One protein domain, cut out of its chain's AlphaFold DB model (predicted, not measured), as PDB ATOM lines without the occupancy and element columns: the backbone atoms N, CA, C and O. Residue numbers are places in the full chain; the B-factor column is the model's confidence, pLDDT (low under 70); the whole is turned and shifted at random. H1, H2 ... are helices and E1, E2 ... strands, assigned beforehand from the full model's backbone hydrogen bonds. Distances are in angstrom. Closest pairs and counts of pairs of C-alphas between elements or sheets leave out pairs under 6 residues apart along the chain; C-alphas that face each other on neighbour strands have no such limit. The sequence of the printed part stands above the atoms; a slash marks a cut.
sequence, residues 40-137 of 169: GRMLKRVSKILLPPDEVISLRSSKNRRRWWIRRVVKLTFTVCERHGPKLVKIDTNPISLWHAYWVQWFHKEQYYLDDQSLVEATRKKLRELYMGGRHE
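What this domain is: This is residues 40 to 137 of the 169 residues of an uncharacterized protein of Candidatus Falkowbacteria bacterium RIFCSPLOWO2_12_FULL_45_13 (UniProt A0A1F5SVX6). A strongly twisted sheet of three strands, E1, E2 and E3, is the slab of this domain, with H2 crossing one face over E2 and E3. Beyond the end of the sheet where E1 stops and E2 starts, residues 51 to 73 make a long loop with no named element, and H1 sits off to the side of that end, clear of E1 and E2; residues 108 to 116 lead back from H1 to H2, and residues 128 to 133, the last part of H2 and just after it, stick out. The printed part has 98 residues, with three named strands and two named helices in the order E1, E2, E3, H1, H2; the sheet runs E1, E2, E3 and is antiparallel. The class is mixed, helices and strands, though under half of the residues, 48 of 98, are in named elements. The whole is only just loose, close to compact, with a radius of gyration of the C-alphas of 15.3 A, and spans 47 by 32 by 21 A.

How they stand to each other: E1, residues 44 to 50, is an edge strand, and its neighbour is E2, residues 74 to 81, the inner strand. The two are an antiparallel hairpin, with 158 degrees between their directions; N 46 and O 78 are 2.9 A apart and N 76 and O 48 are 2.8 A apart, both within hydrogen-bond range. On the other side of E2 comes the second edge strand, E3, residues 85 to 92, antiparallel to E2 at 153 degrees. E2 and E3 are also a hairpin, and N 77 and O 90, at 2.8 A, and N 87 and O 79, at 2.9 A, are within hydrogen-bond range. The three strands form a meander, each the antiparallel neighbour of the one before. Outside the named strands, residues 69 to 70 form a short antiparallel pairing with residues 96 to 97. H1, residues 98 to 107, is not on the sheet, with 2 pairs of C-alphas within 10 A, and it is apart from E1 and from E2. H2, residues 117 to 131, is apart from H1 and is on the sheet at a height over the sheet of 8.7 A, which gives two layers, a helix on one face of a sheet. It lies over E2 and E3 and runs slantwise to the strands, at 55 degrees to E3 on the local plane. The closest C-alphas of H2 and E3 are those of Ala 122 and Lys 87, 5.9 A apart; those of H2 and E2 are Leu 119 and Phe 78, 7.8 A apart. In H1 and H2 every O i to N i+4 pair is within hydrogen-bond range.

Where its parts are: E1 begins with C-alpha 44 at (-2.492, 40.462, 97.952) and is 19.3 A long from first to last C-alpha. E2 is 22.5 A long and E3 20.9 A. H1 is 14.4 A long and begins with C-alpha 98 at (-21.436, 32.911, 114.647). H2, the longest helix with 15 residues, is 21.0 A long and ends with C-alpha 131 at (7.279, 40.941, 122.806).

The domain as a whole: The two C-alphas farthest apart are those of Gly 40 and Asn 64, 50.9 A, while the first and last printed C-alphas, Gly 40 and Glu 137, are 20.0 A apart. The printed part has no cut. The link from E1 to E2 is long, with 23 residues; E2 to E3 and E3 to H1 are tight, and H1 to H2 is short but not tight. Residues 128 to 133, of which 128 to 131 belong to H2, stand free. The mean pLDDT of the printed part is 77.8, and it is under 70 in residues 40 to 43, 82 to 84 and 130 to 137 of this model.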
ATOM      1  N   GLY A  40       5.579  48.852  94.681       42.81
ATOM      2  CA  GLY A  40       4.621  49.482  93.753       42.81
ATOM      3  C   GLY A  40       3.730  48.518  92.944       42.81
ATOM      4  O   GLY A  40       3.215  48.899  91.896       42.81
ATOM      5  N   ARG A  41       3.564  47.254  93.367       51.41
ATOM      6  CA  ARG A  41       2.733  46.240  92.677       51.41
ATOM      7  C   ARG A  41       1.730  45.581  93.623       51.41
ATOM      8  O   ARG A  41       1.912  45.608  94.835       51.41
ATOM      9  N   MET A  42       0.667  45.014  93.035       53.47
ATOM     10  CA  MET A  42      -0.515  44.459  93.711       53.47
ATOM     11  C   MET A  42      -0.174  43.687  94.990       53.47
ATOM     12  O   MET A  42       0.312  42.560  94.947       53.47
ATOM     13  N   LEU A  43      -0.496  44.279  96.138       64.00
ATOM     14  CA  LEU A  43      -0.421  43.579  97.412       64.00
ATOM     15  C   LEU A  43      -1.647  42.700  97.550       64.00
ATOM     16  O   LEU A  43      -2.777  43.193  97.629       64.00
ATOM     17  N   LYS A  44      -1.424  41.392  97.620       71.81
ATOM     18  CA  LYS A  44      -2.492  40.462  97.952       71.81
ATOM     19  C   LYS A  44      -2.682  40.491  99.461       71.81
ATOM     20  O   LYS A  44      -1.783  40.133 100.224       71.81
ATOM     21  N   ARG A  45      -3.853  40.943  99.903       75.88
ATOM     22  CA  ARG A  45      -4.233  40.894 101.315       75.88
ATOM     23  C   ARG A  45      -4.796  39.511 101.616       75.88
ATOM     24  O   ARG A  45      -5.745  39.081 100.966       75.88
ATOM     25  N   VAL A  46      -4.204  38.822 102.582       81.56
ATOM     26  CA  VAL A  46      -4.631  37.488 103.016       81.56
ATOM     27  C   VAL A  46      -5.067  37.584 104.468       81.56
ATOM     28  O   VAL A  46      -4.291  37.993 105.328       81.56
ATOM     29  N   SER A  47      -6.314  37.218 104.742       83.88
ATOM     30  CA  SER A  47      -6.868  37.192 106.096       83.88
ATOM     31  C   SER A  47      -6.996  35.749 106.558       83.88
ATOM     32  O   SER A  47      -7.462  34.896 105.805       83.88
ATOM     33  N   LYS A  48      -6.573  35.475 107.790       87.94
ATOM     34  CA  LYS A  48      -6.650  34.161 108.425       87.94
ATOM     35  C   LYS A  48      -7.344  34.286 109.774       87.94
ATOM     36  O   LYS A  48      -7.107  35.245 110.509       87.94
ATOM     37  N   ILE A  49      -8.205  33.332 110.094       86.44
ATOM     38  CA  ILE A  49      -8.963  33.271 111.340       86.44
ATOM     39  C   ILE A  49      -8.471  32.054 112.114       86.44
ATOM     40  O   ILE A  49      -8.695  30.918 111.714       86.44
ATOM     41  N   LEU A  50      -7.811  32.302 113.238       85.62
ATOM     42  CA  LEU A  50      -7.355  31.272 114.155       85.62
ATOM     43  C   LEU A  50      -8.364  31.120 115.288       85.62
ATOM     44  O   LEU A  50      -8.690  32.079 116.000       85.62
ATOM     45  N   LEU A  51      -8.842  29.891 115.444       83.31
ATOM     46  CA  LEU A  51      -9.648  29.462 116.575       83.31
ATOM     47  C   LEU A  51      -8.761  28.641 117.524       83.31
ATOM     48  O   LEU A  51      -7.950  27.843 117.050       83.31
ATOM     49  N   PRO A  52      -8.878  28.832 118.849       79.88
ATOM     50  CA  PRO A  52      -8.269  27.927 119.816       79.88
ATOM     51  C   PRO A  52      -8.718  26.475 119.574       79.88
ATOM     52  O   PRO A  52      -9.852  26.275 119.140       79.88
ATOM     53  N   PRO A  53      -7.900  25.466 119.921       74.94
ATOM     54  CA  PRO A  53      -8.267  24.056 119.742       74.94
ATOM     55  C   PRO A  53      -9.537  23.669 120.517       74.94
ATOM     56  O   PRO A  53     -10.313  22.836 120.061       74.94
ATOM     57  N   ASP A  54      -9.785  24.327 121.651       77.69
ATOM     58  CA  ASP A  54     -10.967  24.092 122.488       77.69
ATOM     59  C   ASP A  54     -12.223  24.824 121.979       77.69
ATOM     60  O   ASP A  54     -13.324  24.647 122.509       77.69
ATOM     61  N   GLU A  55     -12.072  25.706 120.988       77.06
ATOM     62  CA  GLU A  55     -13.126  26.594 120.518       77.06
ATOM     63  C   GLU A  55     -13.723  26.071 119.207       77.06
ATOM     64  O   GLU A  55     -13.098  26.103 118.150       77.06
ATOM     65  N   VAL A  56     -14.983  25.642 119.263       81.06
ATOM     66  CA  VAL A  56     -15.710  25.131 118.094       81.06
ATOM     67  C   VAL A  56     -16.731  26.159 117.606       81.06
ATOM     68  O   VAL A  56     -17.349  26.884 118.397       81.06
ATOM     69  N   ILE A  57     -16.939  26.215 116.287       82.06
ATOM     70  CA  ILE A  57     -18.027  26.984 115.673       82.06
ATOM     71  C   ILE A  57     -19.346  26.255 115.969       82.06
ATOM     72  O   ILE A  57     -19.758  25.341 115.254       82.06
ATOM     73  N   SER A  58     -19.995  26.636 117.069       83.62
ATOM     74  CA  SER A  58     -21.235  26.016 117.537       83.62
ATOM     75  C   SER A  58     -22.239  27.038 118.073       83.62
ATOM     76  O   SER A  58     -21.902  27.995 118.772       83.62
ATOM     77  N   LEU A  59     -23.526  26.783 117.817       83.62
ATOM     78  CA  LEU A  59     -24.647  27.587 118.333       83.62
ATOM     79  C   LEU A  59     -24.779  27.547 119.863       83.62
ATOM     80  O   LEU A  59     -25.476  28.378 120.452       83.62
ATOM     81  N   ARG A  60     -24.129  26.581 120.521       78.88
ATOM     82  CA  ARG A  60     -24.118  26.433 121.976       78.88
ATOM     83  C   ARG A  60     -22.696  26.484 122.509       78.88
ATOM     84  O   ARG A  60     -21.817  25.779 122.029       78.88
ATOM     85  N   SER A  61     -22.491  27.303 123.534       75.69
ATOM     86  CA  SER A  61     -21.257  27.324 124.322       75.69
ATOM     87  C   SER A  61     -21.040  25.985 125.043       75.69
ATOM     88  O   SER A  61     -22.001  25.256 125.283       75.69
ATOM     89  N   SER A  62     -19.808  25.715 125.490       75.62
ATOM     90  CA  SER A  62     -19.475  24.597 126.389       75.62
ATOM     91  C   SER A  62     -20.342  24.544 127.657       75.62
ATOM     92  O   SER A  62     -20.575  23.475 128.202       75.62
ATOM     93  N   LYS A  63     -20.903  25.683 128.089       80.81
ATOM     94  CA  LYS A  63     -21.871  25.777 129.201       80.81
ATOM     95  C   LYS A  63     -23.338  25.565 128.778       80.81
ATOM     96  O   LYS A  63     -24.243  25.999 129.484       80.81
ATOM     97  N   ASN A  64     -23.584  24.998 127.593       78.62
ATOM     98  CA  ASN A  64     -24.900  24.737 126.985       78.62
ATOM     99  C   ASN A  64     -25.802  25.980 126.783       78.62
ATOM    100  O   ASN A  64     -27.008  25.865 126.573       78.62
ATOM    101  N   ARG A  65     -25.233  27.193 126.816       83.44
ATOM    102  CA  ARG A  65     -25.959  28.447 126.545       83.44
ATOM    103  C   ARG A  65     -25.930  28.778 125.057       83.44
ATOM    104  O   ARG A  65     -24.897  28.588 124.413       83.44
ATOM    105  N   ARG A  66     -27.032  29.322 124.526       84.75
ATOM    106  CA  ARG A  66     -27.078  29.838 123.147       84.75
ATOM    107  C   ARG A  66     -26.042  30.943 122.965       84.75
ATOM    108  O   ARG A  66     -25.890  31.810 123.827       84.75
ATOM    109  N   ARG A  67     -25.330  30.897 121.844       83.56
ATOM    110  CA  ARG A  67     -24.218  31.789 121.540       83.56
ATOM    111  C   ARG A  67     -24.376  32.370 120.143       83.56
ATOM    112  O   ARG A  67     -24.517  31.635 119.177       83.56
ATOM    113  N   TRP A  68     -24.264  33.691 120.059       87.00
ATOM    114  CA  TRP A  68     -24.300  34.436 118.795       87.00
ATOM    115  C   TRP A  68     -22.928  34.968 118.366       87.00
ATOM    116  O   TRP A  68     -22.755  35.370 117.220       87.00
ATOM    117  N   TRP A  69     -21.942  34.950 119.270       87.62
ATOM    118  CA  TRP A  69     -20.629  35.569 119.076       87.62
ATOM    119  C   TRP A  69     -19.508  34.675 119.579       87.62
ATOM    120  O   TRP A  69     -19.517  34.302 120.755       87.62
ATOM    121  N   ILE A  70     -18.517  34.399 118.736       84.94
ATOM    122  CA  ILE A  70     -17.260  33.759 119.111       84.94
ATOM    123  C   ILE A  70     -16.323  34.826 119.676       84.94
ATOM    124  O   ILE A  70     -15.964  35.772 118.984       84.94
ATOM    125  N   ARG A  71     -15.982  34.711 120.964       82.44
ATOM    126  CA  ARG A  71     -15.216  35.728 121.709       82.44
ATOM    127  C   ARG A  71     -13.713  35.483 121.675       82.44
ATOM    128  O   ARG A  71     -12.953  36.436 121.742       82.44
ATOM    129  N   ARG A  72     -13.296  34.219 121.614       80.19
ATOM    130  CA  ARG A  72     -11.886  33.829 121.561       80.19
ATOM    131  C   ARG A  72     -11.528  33.559 120.111       80.19
ATOM    132  O   ARG A  72     -11.639  32.432 119.646       80.19
ATOM    133  N   VAL A  73     -11.184  34.619 119.391       82.75
ATOM    134  CA  VAL A  73     -10.767  34.535 117.991       82.75
ATOM    135  C   VAL A  73      -9.542  35.404 117.796       82.75
ATOM    136  O   VAL A  73      -9.487  36.509 118.328       82.75
ATOM    137  N   VAL A  74      -8.584  34.919 117.013       84.12
ATOM    138  CA  VAL A  74      -7.448  35.720 116.563       84.12
ATOM    139  C   VAL A  74      -7.519  35.828 115.048       84.12
ATOM    140  O   VAL A  74      -7.429  34.834 114.335       84.12
ATOM    141  N   LYS A  75      -7.702  37.041 114.539       85.62
ATOM    142  CA  LYS A  75      -7.708  37.344 113.109       85.62
ATOM    143  C   LYS A  75      -6.342  37.899 112.738       85.62
ATOM    144  O   LYS A  75      -5.937  38.952 113.230       85.62
ATOM    145  N   LEU A  76      -5.641  37.197 111.864       85.75
ATOM    146  CA  LEU A  76      -4.359  37.610 111.317       85.75
ATOM    147  C   LEU A  76      -4.581  38.174 109.922       85.75
ATOM    148  O   LEU A  76      -5.223  37.550 109.082       85.75
ATOM    149  N   THR A  77      -4.053  39.362 109.664       83.88
ATOM    150  CA  THR A  77      -4.081  39.960 108.332       83.88
ATOM    151  C   THR A  77      -2.668  40.136 107.818       83.88
ATOM    152  O   THR A  77      -1.870  40.870 108.406       83.88
ATOM    153  N   PHE A  78      -2.387  39.490 106.697       82.31
ATOM    154  CA  PHE A  78      -1.116  39.534 106.002       82.31
ATOM    155  C   PHE A  78      -1.237  40.365 104.731       82.31
ATOM    156  O   PHE A  78      -2.260  40.348 104.042       82.31
ATOM    157  N   THR A  79      -0.163  41.057 104.394       80.00
ATOM    158  CA  THR A  79       0.063  41.593 103.054       80.00
ATOM    159  C   THR A  79       1.171  40.787 102.410       80.00
ATOM    160  O   THR A  79       2.266  40.698 102.962       80.00
ATOM    161  N   VAL A  80       0.885  40.203 101.253       75.19
ATOM    162  CA  VAL A  80       1.856  39.448 100.467       75.19
ATOM    163  C   VAL A  80       2.314  40.329  99.312       75.19
ATOM    164  O   VAL A  80       1.491  40.753  98.498       75.19
ATOM    165  N   CYS A  81       3.615  40.616  99.263       72.50
ATOM    166  CA  CYS A  81       4.271  41.202  98.095       72.50
ATOM    167  C   CYS A  81       5.131  40.122  97.428       72.50
ATOM    168  O   CYS A  81       5.856  39.408  98.119       72.50
ATOM    169  N   GLU A  82       5.099  40.034  96.097       67.56
ATOM    170  CA  GLU A  82       5.885  39.056  95.322       67.56
ATOM    171  C   GLU A  82       7.395  39.134  95.608       67.56
ATOM    172  O   GLU A  82       8.085  38.126  95.529       67.56
ATOM    173  N   ARG A  83       7.908  40.320  95.972       67.12
ATOM    174  CA  ARG A  83       9.344  40.556  96.210       67.12
ATOM    175  C   ARG A  83       9.803  40.343  97.652       67.12
ATOM    176  O   ARG A  83      10.921  39.899  97.868       67.12
ATOM    177  N   HIS A  84       8.967  40.684  98.632       66.50
ATOM    178  CA  HIS A  84       9.364  40.735 100.049       66.50
ATOM    179  C   HIS A  84       8.686  39.660 100.910       66.50
ATOM    180  O   HIS A  84       8.906  39.603 102.119       66.50
ATOM    181  N   GLY A  85       7.865  38.805 100.294       70.81
ATOM    182  CA  GLY A  85       7.129  37.759 100.989       70.81
ATOM    183  C   GLY A  85       5.958  38.291 101.829       70.81
ATOM    184  O   GLY A  85       5.546  39.451 101.695       70.81
ATOM    185  N   PRO A  86       5.358  37.429 102.665       78.31
ATOM    186  CA  PRO A  86       4.248  37.805 103.530       78.31
ATOM    187  C   PRO A  86       4.722  38.615 104.743       78.31
ATOM    188  O   PRO A  86       5.571  38.176 105.516       78.31
ATOM    189  N   LYS A  87       4.100  39.775 104.972       77.69
ATOM    190  CA  LYS A  87       4.258  40.573 106.197       77.69
ATOM    191  C   LYS A  87       2.954  40.553 106.985       77.69
ATOM    192  O   LYS A  87       1.890  40.825 106.430       77.69
ATOM    193  N   LEU A  88       3.025  40.232 108.279       77.56
ATOM    194  CA  LEU A  88       1.873  40.346 109.173       77.56
ATOM    195  C   LEU A  88       1.649  41.824 109.514       77.56
ATOM    196  O   LEU A  88       2.528  42.471 110.083       77.56
ATOM    197  N   VAL A  89       0.475  42.342 109.156       77.19
ATOM    198  CA  VAL A  89       0.129  43.767 109.293       77.19
ATOM    199  C   VAL A  89      -0.773  44.009 110.487       77.19
ATOM    200  O   VAL A  89      -0.595  44.983 111.207       77.19
ATOM    201  N   LYS A  90      -1.756  43.131 110.704       80.38
ATOM    202  CA  LYS A  90      -2.749  43.324 111.760       80.38
ATOM    203  C   LYS A  90      -3.034  42.024 112.489       80.38
ATOM    204  O   LYS A  90      -3.251  40.991 111.858       80.38
ATOM    205  N   ILE A  91      -3.081  42.127 113.813       82.56
ATOM    206  CA  ILE A  91      -3.604  41.107 114.716       82.56
ATOM    207  C   ILE A  91      -4.844  41.718 115.359       82.56
ATOM    208  O   ILE A  91      -4.763  42.780 115.969       82.56
ATOM    209  N   ASP A  92      -5.993  41.082 115.178       82.19
ATOM    210  CA  ASP A  92      -7.259  41.540 115.738       82.19
ATOM    211  C   ASP A  92      -7.885  40.420 116.576       82.19
ATOM    212  O   ASP A  92      -8.040  39.293 116.108       82.19
ATOM    213  N   THR A  93      -8.225  40.723 117.825       81.81
ATOM    214  CA  THR A  93      -8.840  39.789 118.781       81.81
ATOM    215  C   THR A  93     -10.331  40.053 118.989       81.81
ATOM    216  O   THR A  93     -10.962  39.461 119.866       81.81
ATOM    217  N   ASN A  94     -10.924  40.932 118.174       83.81
ATOM    218  CA  ASN A  94     -12.334  41.272 118.257       83.81
ATOM    219  C   ASN A  94     -13.226  40.048 118.006       83.81
ATOM    220  O   ASN A  94     -12.949  39.251 117.096       83.81
ATOM    221  N   PRO A  95     -14.358  39.940 118.723       84.19
ATOM    222  CA  PRO A  95     -15.295  38.846 118.539       84.19
ATOM    223  C   PRO A  95     -15.812  38.766 117.094       84.19
ATOM    224  O   PRO A  95     -15.860  39.756 116.360       84.19
ATOM    225  N   ILE A  96     -16.205  37.564 116.682       88.62
ATOM    226  CA  ILE A  96     -16.817  37.287 115.376       88.62
ATOM    227  C   ILE A  96     -18.239  36.777 115.589       88.62
ATOM    228  O   ILE A  96     -18.493  36.023 116.527       88.62
ATOM    229  N   SER A  97     -19.181  37.170 114.731       90.81
ATOM    230  CA  SER A  97     -20.531  36.611 114.781       90.81
ATOM    231  C   SER A  97     -20.533  35.153 114.326       90.81
ATOM    232  O   SER A  97     -19.817  34.758 113.407       90.81
ATOM    233  N   LEU A  98     -21.366  34.334 114.958       87.38
ATOM    234  CA  LEU A  98     -21.436  32.911 114.647       87.38
ATOM    235  C   LEU A  98     -21.845  32.664 113.186       87.38
ATOM    236  O   LEU A  98     -21.327  31.767 112.530       87.38
ATOM    237  N   TRP A  99     -22.733  33.518 112.673       87.94
ATOM    238  CA  TRP A  99     -23.145  33.519 111.274       87.94
ATOM    239  C   TRP A  99     -21.975  33.784 110.324       87.94
ATOM    240  O   TRP A  99     -21.784  33.040 109.368       87.94
ATOM    241  N   HIS A 100     -21.159  34.806 110.609       87.44
ATOM    242  CA  HIS A 100     -19.984  35.101 109.794       87.44
ATOM    243  C   HIS A 100     -18.986  33.941 109.822       87.44
ATOM    244  O   HIS A 100     -18.449  33.583 108.781       87.44
ATOM    245  N   ALA A 101     -18.788  33.311 110.982       87.12
ATOM    246  CA  ALA A 101     -17.908  32.154 111.095       87.12
ATOM    247  C   ALA A 101     -18.393  30.965 110.244       87.12
ATOM    248  O   ALA A 101     -17.605  30.397 109.493       87.12
ATOM    249  N   TYR A 102     -19.690  30.635 110.286       88.12
ATOM    250  CA  TYR A 102     -20.259  29.599 109.415       88.12
ATOM    251  C   TYR A 102     -20.147  29.951 107.932       88.12
ATOM    252  O   TYR A 102     -19.792  29.099 107.120       88.12
ATOM    253  N   TRP A 103     -20.404  31.209 107.575       91.00
ATOM    254  CA  TRP A 103     -20.294  31.668 106.196       91.00
ATOM    255  C   TRP A 103     -18.860  31.519 105.668       91.00
ATOM    256  O   TRP A 103     -18.653  30.922 104.613       91.00
ATOM    257  N   VAL A 104     -17.856  31.967 106.428       87.31
ATOM    258  CA  VAL A 104     -16.442  31.798 106.054       87.31
ATOM    259  C   VAL A 104     -16.077  30.313 105.992       87.31
ATOM    260  O   VAL A 104     -15.392  29.895 105.067       87.31
ATOM    261  N   GLN A 105     -16.579  29.485 106.911       87.38
ATOM    262  CA  GLN A 105     -16.309  28.045 106.907       87.38
ATOM    263  C   GLN A 105     -16.883  27.336 105.668       87.38
ATOM    264  O   GLN A 105     -16.352  26.309 105.247       87.38
ATOM    265  N   TRP A 106     -17.953  27.854 105.068       87.69
ATOM    266  CA  TRP A 106     -18.503  27.293 103.835       87.69
ATOM    267  C   TRP A 106     -17.834  27.831 102.575       87.69
ATOM    268  O   TRP A 106     -17.470  27.030 101.715       87.69
ATOM    269  N   PHE A 107     -17.657  29.147 102.471       87.00
ATOM    270  CA  PHE A 107     -17.231  29.795 101.226       87.00
ATOM    271  C   PHE A 107     -15.726  30.063 101.137       87.00
ATOM    272  O   PHE A 107     -15.199  30.171 100.035       87.00
ATOM    273  N   HIS A 108     -15.037  30.150 102.275       84.75
ATOM    274  CA  HIS A 108     -13.635  30.559 102.375       84.75
ATOM    275  C   HIS A 108     -12.874  29.717 103.404       84.75
ATOM    276  O   HIS A 108     -12.266  30.233 104.349       84.75
ATOM    277  N   LYS A 109     -12.931  28.392 103.236       84.81
ATOM    278  CA  LYS A 109     -12.295  27.417 104.138       84.81
ATOM    279  C   LYS A 109     -10.819  27.712 104.351       84.81
ATOM    280  O   LYS A 109     -10.330  27.599 105.471       84.81
ATOM    281  N   GLU A 110     -10.139  28.167 103.305       82.31
ATOM    282  CA  GLU A 110      -8.736  28.558 103.307       82.31
ATOM    283  C   GLU A 110      -8.393  29.611 104.369       82.31
ATOM    284  O   GLU A 110      -7.230  29.719 104.749       82.31
ATOM    285  N   GLN A 111      -9.358  30.380 104.884       85.19
ATOM    286  CA  GLN A 111      -9.101  31.355 105.946       85.19
ATOM    287  C   GLN A 111      -8.860  30.711 107.317       85.19
ATOM    288  O   GLN A 111      -8.190  31.324 108.144       85.19
ATOM    289  N   TYR A 112      -9.357  29.496 107.567       81.88
ATOM    290  CA  TYR A 112      -9.197  28.807 108.857       81.88
ATOM    291  C   TYR A 112      -7.927  27.963 108.961       81.88
ATOM    292  O   TYR A 112      -7.537  27.575 110.060       81.88
ATOM    293  N   TYR A 113      -7.265  27.708 107.834       74.25
ATOM    294  CA  TYR A 113      -6.046  26.912 107.784       74.25
ATOM    295  C   TYR A 113      -4.821  27.815 107.661       74.25
ATOM    296  O   TYR A 113      -4.744  28.686 106.786       74.25
ATOM    297  N   LEU A 114      -3.851  27.614 108.552       73.19
ATOM    298  CA  LEU A 114      -2.567  28.313 108.544       73.19
ATOM    299  C   LEU A 114      -1.463  27.360 108.065       73.19
ATOM    300  O   LEU A 114      -0.462  27.170 108.749       73.19
ATOM    301  N   ASP A 115      -1.683  26.741 106.906       72.06
ATOM    302  CA  ASP A 115      -0.813  25.670 106.398       72.06
ATOM    303  C   ASP A 115       0.462  26.213 105.730       72.06
ATOM    304  O   ASP A 115       1.481  25.529 105.663       72.06
ATOM    305  N   ASP A 116       0.441  27.471 105.278       77.94
ATOM    306  CA  ASP A 116       1.598  28.111 104.657       77.94
ATOM    307  C   ASP A 116       2.679  28.414 105.704       77.94
ATOM    308  O   ASP A 116       2.560  29.350 106.506       77.94
ATOM    309  N   GLN A 117       3.786  27.670 105.648       79.00
ATOM    310  CA  GLN A 117       4.936  27.844 106.541       79.00
ATOM    311  C   GLN A 117       5.465  29.294 106.550       79.00
ATOM    312  O   GLN A 117       5.831  29.822 107.602       79.00
ATOM    313  N   SER A 118       5.404  29.987 105.409       77.25
ATOM    314  CA  SER A 118       5.798  31.396 105.283       77.25
ATOM    315  C   SER A 118       4.924  32.352 106.115       77.25
ATOM    316  O   SER A 118       5.430  33.324 106.680       77.25
ATOM    317  N   LEU A 119       3.623  32.070 106.262       78.56
ATOM    318  CA  LEU A 119       2.712  32.849 107.112       78.56
ATOM    319  C   LEU A 119       2.974  32.584 108.599       78.56
ATOM    320  O   LEU A 119       2.919  33.509 109.415       78.56
ATOM    321  N   VAL A 120       3.293  31.337 108.955       81.44
ATOM    322  CA  VAL A 120       3.663  30.948 110.327       81.44
ATOM    323  C   VAL A 120       4.933  31.681 110.759       81.44
ATOM    324  O   VAL A 120       4.974  32.276 111.840       81.44
ATOM    325  N   GLU A 121       5.957  31.691 109.907       80.69
ATOM    326  CA  GLU A 121       7.225  32.380 110.158       80.69
ATOM    327  C   GLU A 121       7.041  33.896 110.272       80.69
ATOM    328  O   GLU A 121       7.531  34.499 111.230       80.69
ATOM    329  N   ALA A 122       6.256  34.508 109.377       77.38
ATOM    330  CA  ALA A 122       5.908  35.928 109.458       77.38
ATOM    331  C   ALA A 122       5.186  36.272 110.772       77.38
ATOM    332  O   ALA A 122       5.450  37.312 111.384       77.38
ATOM    333  N   THR A 123       4.317  35.376 111.245       80.50
ATOM    334  CA  THR A 123       3.609  35.539 112.521       80.50
ATOM    335  C   THR A 123       4.566  35.457 113.704       80.50
ATOM    336  O   THR A 123       4.551  36.339 114.561       80.50
ATOM    337  N   ARG A 124       5.446  34.449 113.743       82.06
ATOM    338  CA  ARG A 124       6.464  34.299 114.799       82.06
ATOM    339  C   ARG A 124       7.412  35.491 114.847       82.06
ATOM    340  O   ARG A 124       7.693  35.993 115.933       82.06
ATOM    341  N   LYS A 125       7.876  35.958 113.681       79.19
ATOM    342  CA  LYS A 125       8.748  37.131 113.565       79.19
ATOM    343  C   LYS A 125       8.070  38.363 114.157       79.19
ATOM    344  O   LYS A 125       8.652  39.015 115.019       79.19
ATOM    345  N   LYS A 126       6.816  38.627 113.773       74.88
ATOM    346  CA  LYS A 126       6.088  39.797 114.269       74.88
ATOM    347  C   LYS A 126       5.755  39.700 115.755       74.88
ATOM    348  O   LYS A 126       5.929  40.676 116.469       74.88
ATOM    349  N   LEU A 127       5.336  38.533 116.247       76.56
ATOM    350  CA  LEU A 127       5.117  38.328 117.683       76.56
ATOM    351  C   LEU A 127       6.405  38.565 118.478       76.56
ATOM    352  O   LEU A 127       6.363  39.254 119.489       76.56
ATOM    353  N   ARG A 128       7.557  38.071 118.005       77.62
ATOM    354  CA  ARG A 128       8.857  38.331 118.640       77.62
ATOM    355  C   ARG A 128       9.185  39.828 118.679       77.62
ATOM    356  O   ARG A 128       9.627  40.302 119.717       77.62
ATOM    357  N   GLU A 129       8.942  40.566 117.595       74.25
ATOM    358  CA  GLU A 129       9.102  42.031 117.570       74.25
ATOM    359  C   GLU A 129       8.209  42.725 118.611       74.25
ATOM    360  O   GLU A 129       8.670  43.620 119.315       74.25
ATOM    361  N   LEU A 130       6.951  42.288 118.748       67.56
ATOM    362  CA  LEU A 130       6.004  42.847 119.716       67.56
ATOM    363  C   LEU A 130       6.412  42.558 121.166       67.56
ATOM    364  O   LEU A 130       6.389  43.455 122.004       67.56
ATOM    365  N   TYR A 131       6.825  41.325 121.465       64.75
ATOM    366  CA  TYR A 131       7.279  40.941 122.806       64.75
ATOM    367  C   TYR A 131       8.596  41.617 123.212       64.75
ATOM    368  O   TYR A 131       8.824  41.822 124.399       64.75
ATOM    369  N   MET A 132       9.434  42.004 122.248       68.00
ATOM    370  CA  MET A 132      10.676  42.752 122.487       68.00
ATOM    371  C   MET A 132      10.460  44.272 122.621       68.00
ATOM    372  O   MET A 132      11.425  45.030 122.616       68.00
ATOM    373  N   GLY A 133       9.210  44.740 122.738       52.34
ATOM    374  CA  GLY A 133       8.902  46.162 122.913       52.34
ATOM    375  C   GLY A 133       9.009  46.993 121.631       52.34
ATOM    376  O   GLY A 133       9.103  48.218 121.697       52.34
ATOM    377  N   GLY A 134       8.988  46.354 120.456       53.75
ATOM    378  CA  GLY A 134       8.931  47.063 119.182       53.75
ATOM    379  C   GLY A 134       7.666  47.917 119.099       53.75
ATOM    380  O   GLY A 134       6.563  47.416 119.327       53.75
ATOM    381  N   ARG A 135       7.817  49.211 118.768       47.62
ATOM    382  CA  ARG A 135       6.684  50.116 118.523       47.62
ATOM    383  C   ARG A 135       5.706  49.445 117.560       47.62
ATOM    384  O   ARG A 135       6.072  49.048 116.453       47.62
ATOM    385  N   HIS A 136       4.453  49.336 117.988       47.00
ATOM    386  CA  HIS A 136       3.359  49.034 117.086       47.00
ATOM    387  C   HIS A 136       3.291  50.159 116.046       47.00
ATOM    388  O   HIS A 136       2.791  51.238 116.346       47.00
ATOM    389  N   GLU A 137       3.719  49.898 114.811       44.12
ATOM    390  CA  GLU A 137       3.103  50.539 113.647       44.12
ATOM    391  C   GLU A 137       1.674  49.990 113.549       44.12
ATOM    392  O   GLU A 137       1.329  49.183 112.687       44.12
TER     393      GLU A 137